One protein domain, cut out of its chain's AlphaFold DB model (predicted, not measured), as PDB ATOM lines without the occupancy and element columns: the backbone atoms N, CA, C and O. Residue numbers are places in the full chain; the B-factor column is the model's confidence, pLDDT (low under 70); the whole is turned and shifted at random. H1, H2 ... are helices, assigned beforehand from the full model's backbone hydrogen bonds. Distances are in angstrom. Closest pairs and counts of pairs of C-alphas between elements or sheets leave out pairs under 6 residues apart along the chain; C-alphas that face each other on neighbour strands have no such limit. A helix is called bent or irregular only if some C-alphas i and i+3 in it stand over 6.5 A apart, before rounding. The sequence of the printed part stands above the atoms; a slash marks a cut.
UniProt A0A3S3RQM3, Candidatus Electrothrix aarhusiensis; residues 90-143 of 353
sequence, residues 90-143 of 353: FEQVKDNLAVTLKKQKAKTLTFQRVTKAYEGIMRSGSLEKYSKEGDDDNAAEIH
ATOM      1  N   PHE A  90     -52.520  -4.672  -8.817       87.50
ATOM      2  CA  PHE A  90     -51.372  -4.401  -7.948       87.50
ATOM      3  C   PHE A  90     -50.160  -3.919  -8.757       87.50
ATOM      4  O   PHE A  90     -49.594  -2.887  -8.418       87.50
ATOM      5  N   GLU A  91     -49.842  -4.568  -9.881       90.56
ATOM      6  CA  GLU A  91     -48.740  -4.163 -10.768       90.56
ATOM      7  C   GLU A  91     -48.875  -2.719 -11.281       90.56
ATOM      8  O   GLU A  91     -47.886  -1.999 -11.352       90.56
ATOM      9  N   GLN A  92     -50.094  -2.235 -11.551       86.62
ATOM     10  CA  GLN A  92     -50.330  -0.857 -12.008       86.62
ATOM     11  C   GLN A  92     -50.155   0.207 -10.917       86.62
ATOM     12  O   GLN A  92     -50.097   1.399 -11.233       86.62
ATOM     13  N   VAL A  93     -50.158  -0.179  -9.638       91.94
ATOM     14  CA  VAL A  93     -50.038   0.749  -8.496       91.94
ATOM     15  C   VAL A  93     -48.811   0.488  -7.630       91.94
ATOM     16  O   VAL A  93     -48.495   1.318  -6.781       91.94
ATOM     17  N   LYS A  94     -48.114  -0.628  -7.849       92.62
ATOM     18  CA  LYS A  94     -46.997  -1.122  -7.043       92.62
ATOM     19  C   LYS A  94     -45.932  -0.062  -6.808       92.62
ATOM     20  O   LYS A  94     -45.555   0.144  -5.660       92.62
ATOM     21  N   ASP A  95     -45.505   0.648  -7.848       93.62
ATOM     22  CA  ASP A  95     -44.443   1.652  -7.726       93.62
ATOM     23  C   ASP A  95     -44.887   2.858  -6.893       93.62
ATOM     24  O   ASP A  95     -44.191   3.272  -5.967       93.62
ATOM     25  N   ASN A  96     -46.099   3.365  -7.134       89.19
ATOM     26  CA  ASN A  96     -46.663   4.466  -6.348       89.19
ATOM     27  C   ASN A  96     -46.899   4.064  -4.884       89.19
ATOM     28  O   ASN A  96     -46.615   4.841  -3.968       89.19
ATOM     29  N   LEU A  97     -47.380   2.839  -4.646       92.69
ATOM     30  CA  LEU A  97     -47.530   2.282  -3.302       92.69
ATOM     31  C   LEU A  97     -46.173   2.119  -2.621       92.69
ATOM     32  O   LEU A  97     -46.034   2.489  -1.461       92.69
ATOM     33  N   ALA A  98     -45.158   1.626  -3.330       94.62
ATOM     34  CA  ALA A  98     -43.814   1.470  -2.795       94.62
ATOM     35  C   ALA A  98     -43.212   2.823  -2.395       94.62
ATOM     36  O   ALA A  98     -42.665   2.934  -1.301       94.62
ATOM     37  N   VAL A  99     -43.353   3.862  -3.226       94.00
ATOM     38  CA  VAL A  99     -42.923   5.232  -2.896       94.00
ATOM     39  C   VAL A  99     -43.661   5.752  -1.662       94.00
ATOM     40  O   VAL A  99     -43.029   6.245  -0.727       94.00
ATOM     41  N   THR A 100     -44.983   5.580  -1.612       91.88
ATOM     42  CA  THR A 100     -45.816   6.040  -0.490       91.88
ATOM     43  C   THR A 100     -45.440   5.337   0.815       91.88
ATOM     44  O   THR A 100     -45.200   5.991   1.827       91.88
ATOM     45  N   LEU A 101     -45.318   4.008   0.790       94.88
ATOM     46  CA  LEU A 101     -44.948   3.202   1.953       94.88
ATOM     47  C   LEU A 101     -43.518   3.496   2.410       94.88
ATOM     48  O   LEU A 101     -43.270   3.566   3.613       94.88
ATOM     49  N   LYS A 102     -42.577   3.707   1.479       94.06
ATOM     50  CA  LYS A 102     -41.217   4.151   1.814       94.06
ATOM     51  C   LYS A 102     -41.246   5.508   2.509       94.06
ATOM     52  O   LYS A 102     -40.627   5.628   3.559       94.06
ATOM     53  N   LYS A 103     -42.001   6.489   1.998       90.19
ATOM     54  CA  LYS A 103     -42.138   7.812   2.633       90.19
ATOM     55  C   LYS A 103     -42.755   7.709   4.034       90.19
ATOM     56  O   LYS A 103     -42.242   8.313   4.971       90.19
ATOM     57  N   GLN A 104     -43.805   6.905   4.206       90.38
ATOM     58  CA  GLN A 104     -44.444   6.678   5.510       90.38
ATOM     59  C   GLN A 104     -43.501   6.005   6.517       90.38
ATOM     60  O   GLN A 104     -43.394   6.450   7.664       90.38
ATOM     61  N   LYS A 105     -42.780   4.958   6.090       93.44
ATOM     62  CA  LYS A 105     -41.778   4.288   6.927       93.44
ATOM     63  C   LYS A 105     -40.623   5.222   7.275       93.44
ATOM     64  O   LYS A 105     -40.241   5.270   8.437       93.44
ATOM     65  N   ALA A 106     -40.115   5.986   6.307       91.00
ATOM     66  CA  ALA A 106     -39.062   6.970   6.532       91.00
ATOM     67  C   ALA A 106     -39.498   8.005   7.576       91.00
ATOM     68  O   ALA A 106     -38.817   8.148   8.581       91.00
ATOM     69  N   LYS A 107     -40.677   8.626   7.424       88.75
ATOM     70  CA  LYS A 107     -41.203   9.589   8.407       88.75
ATOM     71  C   LYS A 107     -41.293   8.992   9.816       88.75
ATOM     72  O   LYS A 107     -40.875   9.627  10.779       88.75
ATOM     73  N   THR A 108     -41.788   7.758   9.928       90.81
ATOM     74  CA  THR A 108     -41.900   7.050  11.216       90.81
ATOM     75  C   THR A 108     -40.530   6.807  11.850       90.81
ATOM     76  O   THR A 108     -40.340   7.085  13.030       90.81
ATOM     77  N   LEU A 109     -39.564   6.315  11.069       90.56
ATOM     78  CA  LEU A 109     -38.207   6.049  11.546       90.56
ATOM     79  C   LEU A 109     -37.474   7.340  11.923       90.56
ATOM     80  O   LEU A 109     -36.814   7.377  12.958       90.56
ATOM     81  N   THR A 110     -37.614   8.407  11.134       89.75
ATOM     82  CA  THR A 110     -37.013   9.710  11.441       89.75
ATOM     83  C   THR A 110     -37.603  10.291  12.722       89.75
ATOM     84  O   THR A 110     -36.846  10.757  13.569       89.75
ATOM     85  N   PHE A 111     -38.924  10.193  12.918       90.75
ATOM     86  CA  PHE A 111     -39.564  10.617  14.164       90.75
ATOM     87  C   PHE A 111     -39.026   9.832  15.372       90.75
ATOM     88  O   PHE A 111     -38.613  10.422  16.363       90.75
ATOM     89  N   GLN A 112     -38.930   8.503  15.268       91.06
ATOM     90  CA  GLN A 112     -38.353   7.673  16.332       91.06
ATOM     91  C   GLN A 112     -36.897   8.043  16.643       91.06
ATOM     92  O   GLN A 112     -36.514   8.085  17.813       91.06
ATOM     93  N   ARG A 113     -36.086   8.316  15.613       89.75
ATOM     94  CA  ARG A 113     -34.691   8.745  15.773       89.75
ATOM     95  C   ARG A 113     -34.593  10.088  16.490       89.75
ATOM     96  O   ARG A 113     -33.870  10.180  17.475       89.75
ATOM     97  N   VAL A 114     -35.347  11.099  16.053       91.12
ATOM     98  CA  VAL A 114     -35.293  12.427  16.682       91.12
ATOM     99  C   VAL A 114     -35.849  12.405  18.110       91.12
ATOM    100  O   VAL A 114     -35.293  13.070  18.976       91.12
ATOM    101  N   THR A 115     -36.867  11.588  18.411       91.88
ATOM    102  CA  THR A 115     -37.349  11.400  19.791       91.88
ATOM    103  C   THR A 115     -36.276  10.785  20.684       91.88
ATOM    104  O   THR A 115     -36.022  11.304  21.768       91.88
ATOM    105  N   LYS A 116     -35.596   9.726  20.227       89.88
ATOM    106  CA  LYS A 116     -34.485   9.125  20.978       89.88
ATOM    107  C   LYS A 116     -33.340  10.113  21.194       89.88
ATOM    108  O   LYS A 116     -32.815  10.182  22.301       89.88
ATOM    109  N   ALA A 117     -32.984  10.881  20.164       89.38
ATOM    110  CA  ALA A 117     -31.955  11.908  20.270       89.38
ATOM    111  C   ALA A 117     -32.348  12.982  21.290       89.38
ATOM    112  O   ALA A 117     -31.570  13.292  22.184       89.38
ATOM    113  N   TYR A 118     -33.584  13.481  21.226       91.56
ATOM    114  CA  TYR A 118     -34.103  14.460  22.177       91.56
ATOM    115  C   TYR A 118     -34.048  13.950  23.622       91.56
ATOM    116  O   TYR A 118     -33.534  14.631  24.506       91.56
ATOM    117  N   GLU A 119     -34.511  12.722  23.867       91.06
ATOM    118  CA  GLU A 119     -34.411  12.099  25.188       91.06
ATOM    119  C   GLU A 119     -32.957  11.927  25.643       91.06
ATOM    120  O   GLU A 119     -32.654  12.152  26.813       91.06
ATOM    121  N   GLY A 120     -32.055  11.535  24.741       89.19
ATOM    122  CA  GLY A 120     -30.627  11.398  25.027       89.19
ATOM    123  C   GLY A 120     -29.967  12.729  25.395       89.19
ATOM    124  O   GLY A 120     -29.212  12.795  26.367       89.19
ATOM    125  N   ILE A 121     -30.304  13.808  24.685       89.69
ATOM    126  CA  ILE A 121     -29.848  15.169  24.999       89.69
ATOM    127  C   ILE A 121     -30.345  15.579  26.389       89.69
ATOM    128  O   ILE A 121     -29.558  16.023  27.222       89.69
ATOM    129  N   MET A 122     -31.626  15.352  26.688       89.75
ATOM    130  CA  MET A 122     -32.194  15.677  27.999       89.75
ATOM    131  C   MET A 122     -31.561  14.865  29.140       89.75
ATOM    132  O   MET A 122     -31.366  15.397  30.230       89.75
ATOM    133  N   ARG A 123     -31.218  13.591  28.906       89.81
ATOM    134  CA  ARG A 123     -30.560  12.729  29.908       89.81
ATOM    135  C   ARG A 123     -29.097  13.107  30.152       89.81
ATOM    136  O   ARG A 123     -28.662  13.083  31.297       89.81
ATOM    137  N   SER A 124     -28.354  13.445  29.099       87.44
ATOM    138  CA  SER A 124     -26.946  13.875  29.197       87.44
ATOM    139  C   SER A 124     -26.802  15.315  29.718       87.44
ATOM    140  O   SER A 124     -25.768  15.684  30.277       87.44
ATOM    141  N   GLY A 125     -27.854  16.128  29.581       85.94
ATOM    142  CA  GLY A 125     -27.956  17.488  30.110       85.94
ATOM    143  C   GLY A 125     -27.319  18.574  29.236       85.94
ATOM    144  O   GLY A 125     -27.350  19.738  29.620       85.94
ATOM    145  N   SER A 126     -26.735  18.216  28.089       83.94
ATOM    146  CA  SER A 126     -26.186  19.154  27.094       83.94
ATOM    147  C   SER A 126     -25.941  18.429  25.770       83.94
ATOM    148  O   SER A 126     -25.610  17.240  25.786       83.94
ATOM    149  N   LEU A 127     -26.017  19.138  24.645       84.50
ATOM    150  CA  LEU A 127     -25.718  18.580  23.320       84.50
ATOM    151  C   LEU A 127     -24.274  18.075  23.204       84.50
ATOM    152  O   LEU A 127     -24.033  17.019  22.625       84.50
ATOM    153  N   GLU A 128     -23.323  18.768  23.825       81.62
ATOM    154  CA  GLU A 128     -21.902  18.419  23.787       81.62
ATOM    155  C   GLU A 128     -21.630  17.086  24.491       81.62
ATOM    156  O   GLU A 128     -20.802  16.299  24.036       81.62
ATOM    157  N   LYS A 129     -22.319  16.821  25.610       84.88
ATOM    158  CA  LYS A 129     -22.242  15.523  26.298       84.88
ATOM    159  C   LYS A 129     -22.943  14.435  25.499       84.88
ATOM    160  O   LYS A 129     -22.355  13.376  25.309       84.88
ATOM    161  N   TYR A 130     -24.134  14.714  24.962       85.69
ATOM    162  CA  TYR A 130     -24.852  13.776  24.097       85.69
ATOM    163  C   TYR A 130     -23.993  13.298  22.921       85.69
ATOM    164  O   TYR A 130     -23.925  12.101  22.664       85.69
ATOM    165  N   SER A 131     -23.275  14.203  22.250       82.00
ATOM    166  CA  SER A 131     -22.390  13.834  21.136       82.00
ATOM    167  C   SER A 131     -21.181  12.991  21.545       82.00
ATOM    168  O   SER A 131     -20.628  12.307  20.691       82.00
ATOM    169  N   LYS A 132     -20.748  13.039  22.810       80.62
ATOM    170  CA  LYS A 132     -19.604  12.258  23.314       80.62
ATOM    171  C   LYS A 132     -20.011  10.915  23.915       80.62
ATOM    172  O   LYS A 132     -19.205   9.992  23.930       80.62
ATOM    173  N   GLU A 133     -21.222  10.836  24.460       75.56
ATOM    174  CA  GLU A 133     -21.755   9.679  25.194       75.56
ATOM    175  C   GLU A 133     -22.746   8.844  24.362       75.56
ATOM    176  O   GLU A 133     -23.162   7.771  24.799       75.56
ATOM    177  N   GLY A 134     -23.164   9.345  23.198       64.50
ATOM    178  CA  GLY A 134     -24.160   8.714  22.338       64.50
ATOM    179  C   GLY A 134     -23.676   7.421  21.676       64.50
ATOM    180  O   GLY A 134     -22.518   7.289  21.300       64.50
ATOM    181  N   ASP A 135     -24.603   6.478  21.511       61.59
ATOM    182  CA  ASP A 135     -24.441   5.270  20.695       61.59
ATOM    183  C   ASP A 135     -24.278   5.678  19.211       61.59
ATOM    184  O   ASP A 135     -25.111   6.443  18.704       61.59
ATOM    185  N   ASP A 136     -23.244   5.175  18.520       57.09
ATOM    186  CA  ASP A 136     -22.821   5.592  17.159       57.09
ATOM    187  C   ASP A 136     -23.972   5.598  16.127       57.09
ATOM    188  O   ASP A 136     -23.998   6.412  15.206       57.09
ATOM    189  N   ASP A 137     -24.981   4.740  16.302       58.72
ATOM    190  CA  ASP A 137     -26.115   4.609  15.377       58.72
ATOM    191  C   ASP A 137     -27.138   5.767  15.442       58.72
ATOM    192  O   ASP A 137     -27.986   5.890  14.547       58.72
ATOM    193  N   ASN A 138     -27.114   6.602  16.493       58.22
ATOM    194  CA  ASN A 138     -28.068   7.712  16.694       58.22
ATOM    195  C   ASN A 138     -27.406   9.080  16.922       58.22
ATOM    196  O   ASN A 138     -28.119  10.065  17.155       58.22
ATOM    197  N   ALA A 139     -26.077   9.161  16.862       59.75
ATOM    198  CA  ALA A 139     -25.362  10.428  16.892       59.75
ATOM    199  C   ALA A 139     -25.656  11.195  15.592       59.75
ATOM    200  O   ALA A 139     -24.969  11.055  14.583       59.75
ATOM    201  N   ALA A 140     -26.746  11.965  15.586       65.00
ATOM    202  CA  ALA A 140     -26.969  12.961  14.552       65.00
ATOM    203  C   ALA A 140     -25.797  13.947  14.586       65.00
ATOM    204  O   ALA A 140     -25.371  14.364  15.665       65.00
ATOM    205  N   GLU A 141     -25.280  14.293  13.410       73.75
ATOM    206  CA  GLU A 141     -24.213  15.276  13.280       73.75
ATOM    207  C   GLU A 141     -24.673  16.596  13.914       73.75
ATOM    208  O   GLU A 141     -25.723  17.142  13.565       73.75
ATOM    209  N   ILE A 142     -23.925  17.072  14.914       83.12
ATOM    210  CA  ILE A 142     -24.197  18.372  15.520       83.12
ATOM    211  C   ILE A 142     -23.642  19.428  14.574       83.12
ATOM    212  O   ILE A 142     -22.432  19.525  14.380       83.12
ATOM    213  N   HIS A 143     -24.539  20.232  14.014       86.56
ATOM    214  CA  HIS A 143     -24.173  21.395  13.223       86.56
ATOM    215  C   HIS A 143     -24.193  22.644  14.104       86.56
ATOM    216  O   HIS A 143     -25.221  22.987  14.689       86.56
TER     217      HIS A 143
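What this domain is: This is residues 90 to 143 of the 353 residues of a protein of Candidatus Electrothrix aarhusiensis (UniProt A0A3S3RQM3). One long helix, H1, makes nearly the whole length, with a small head at its far end, where the short helix H2 turns across it and residues 134 to 143 fold back as a tail with no named element. Residues 90 to 112 of H1 stick out free as an arm. The printed part has 54 residues, with H1 then H2 and no named strand: all helix, extended, radius of gyration of the C-alphas 16.3 A, spans 51 by 17 by 15 A.

Where its parts are: Find C-alpha 90 at (-51.372, -4.401, -7.948); from there H1, residues 90 to 124, runs 48.1 A to C-alpha 124 at (-26.946, 13.875, 29.197). It is irregular, with C-alphas 92 and 95 7.7 A apart, and has a kink of 37 degrees near residue 97. H2, residues 127 to 133, ends at (-21.755, 9.679, 25.194).

How they stand to each other: Look at residues 120 to 124, with which alone H1 touches H2, only at the corner by their tight link; the closest C-alphas, of Ile 121 and Tyr 130, are 5.3 A apart. Their lines are about perpendicular, at 85 degrees. Each O i to N i+4 pair is within hydrogen-bond range in H2, and 29 of 31 in H1.

The domain as a whole: The C-alphas farthest apart, of Gln 92 and Gly 125, are 51.1 A apart. The printed part has no cut. Residues 134 to 140 have pLDDT under 70.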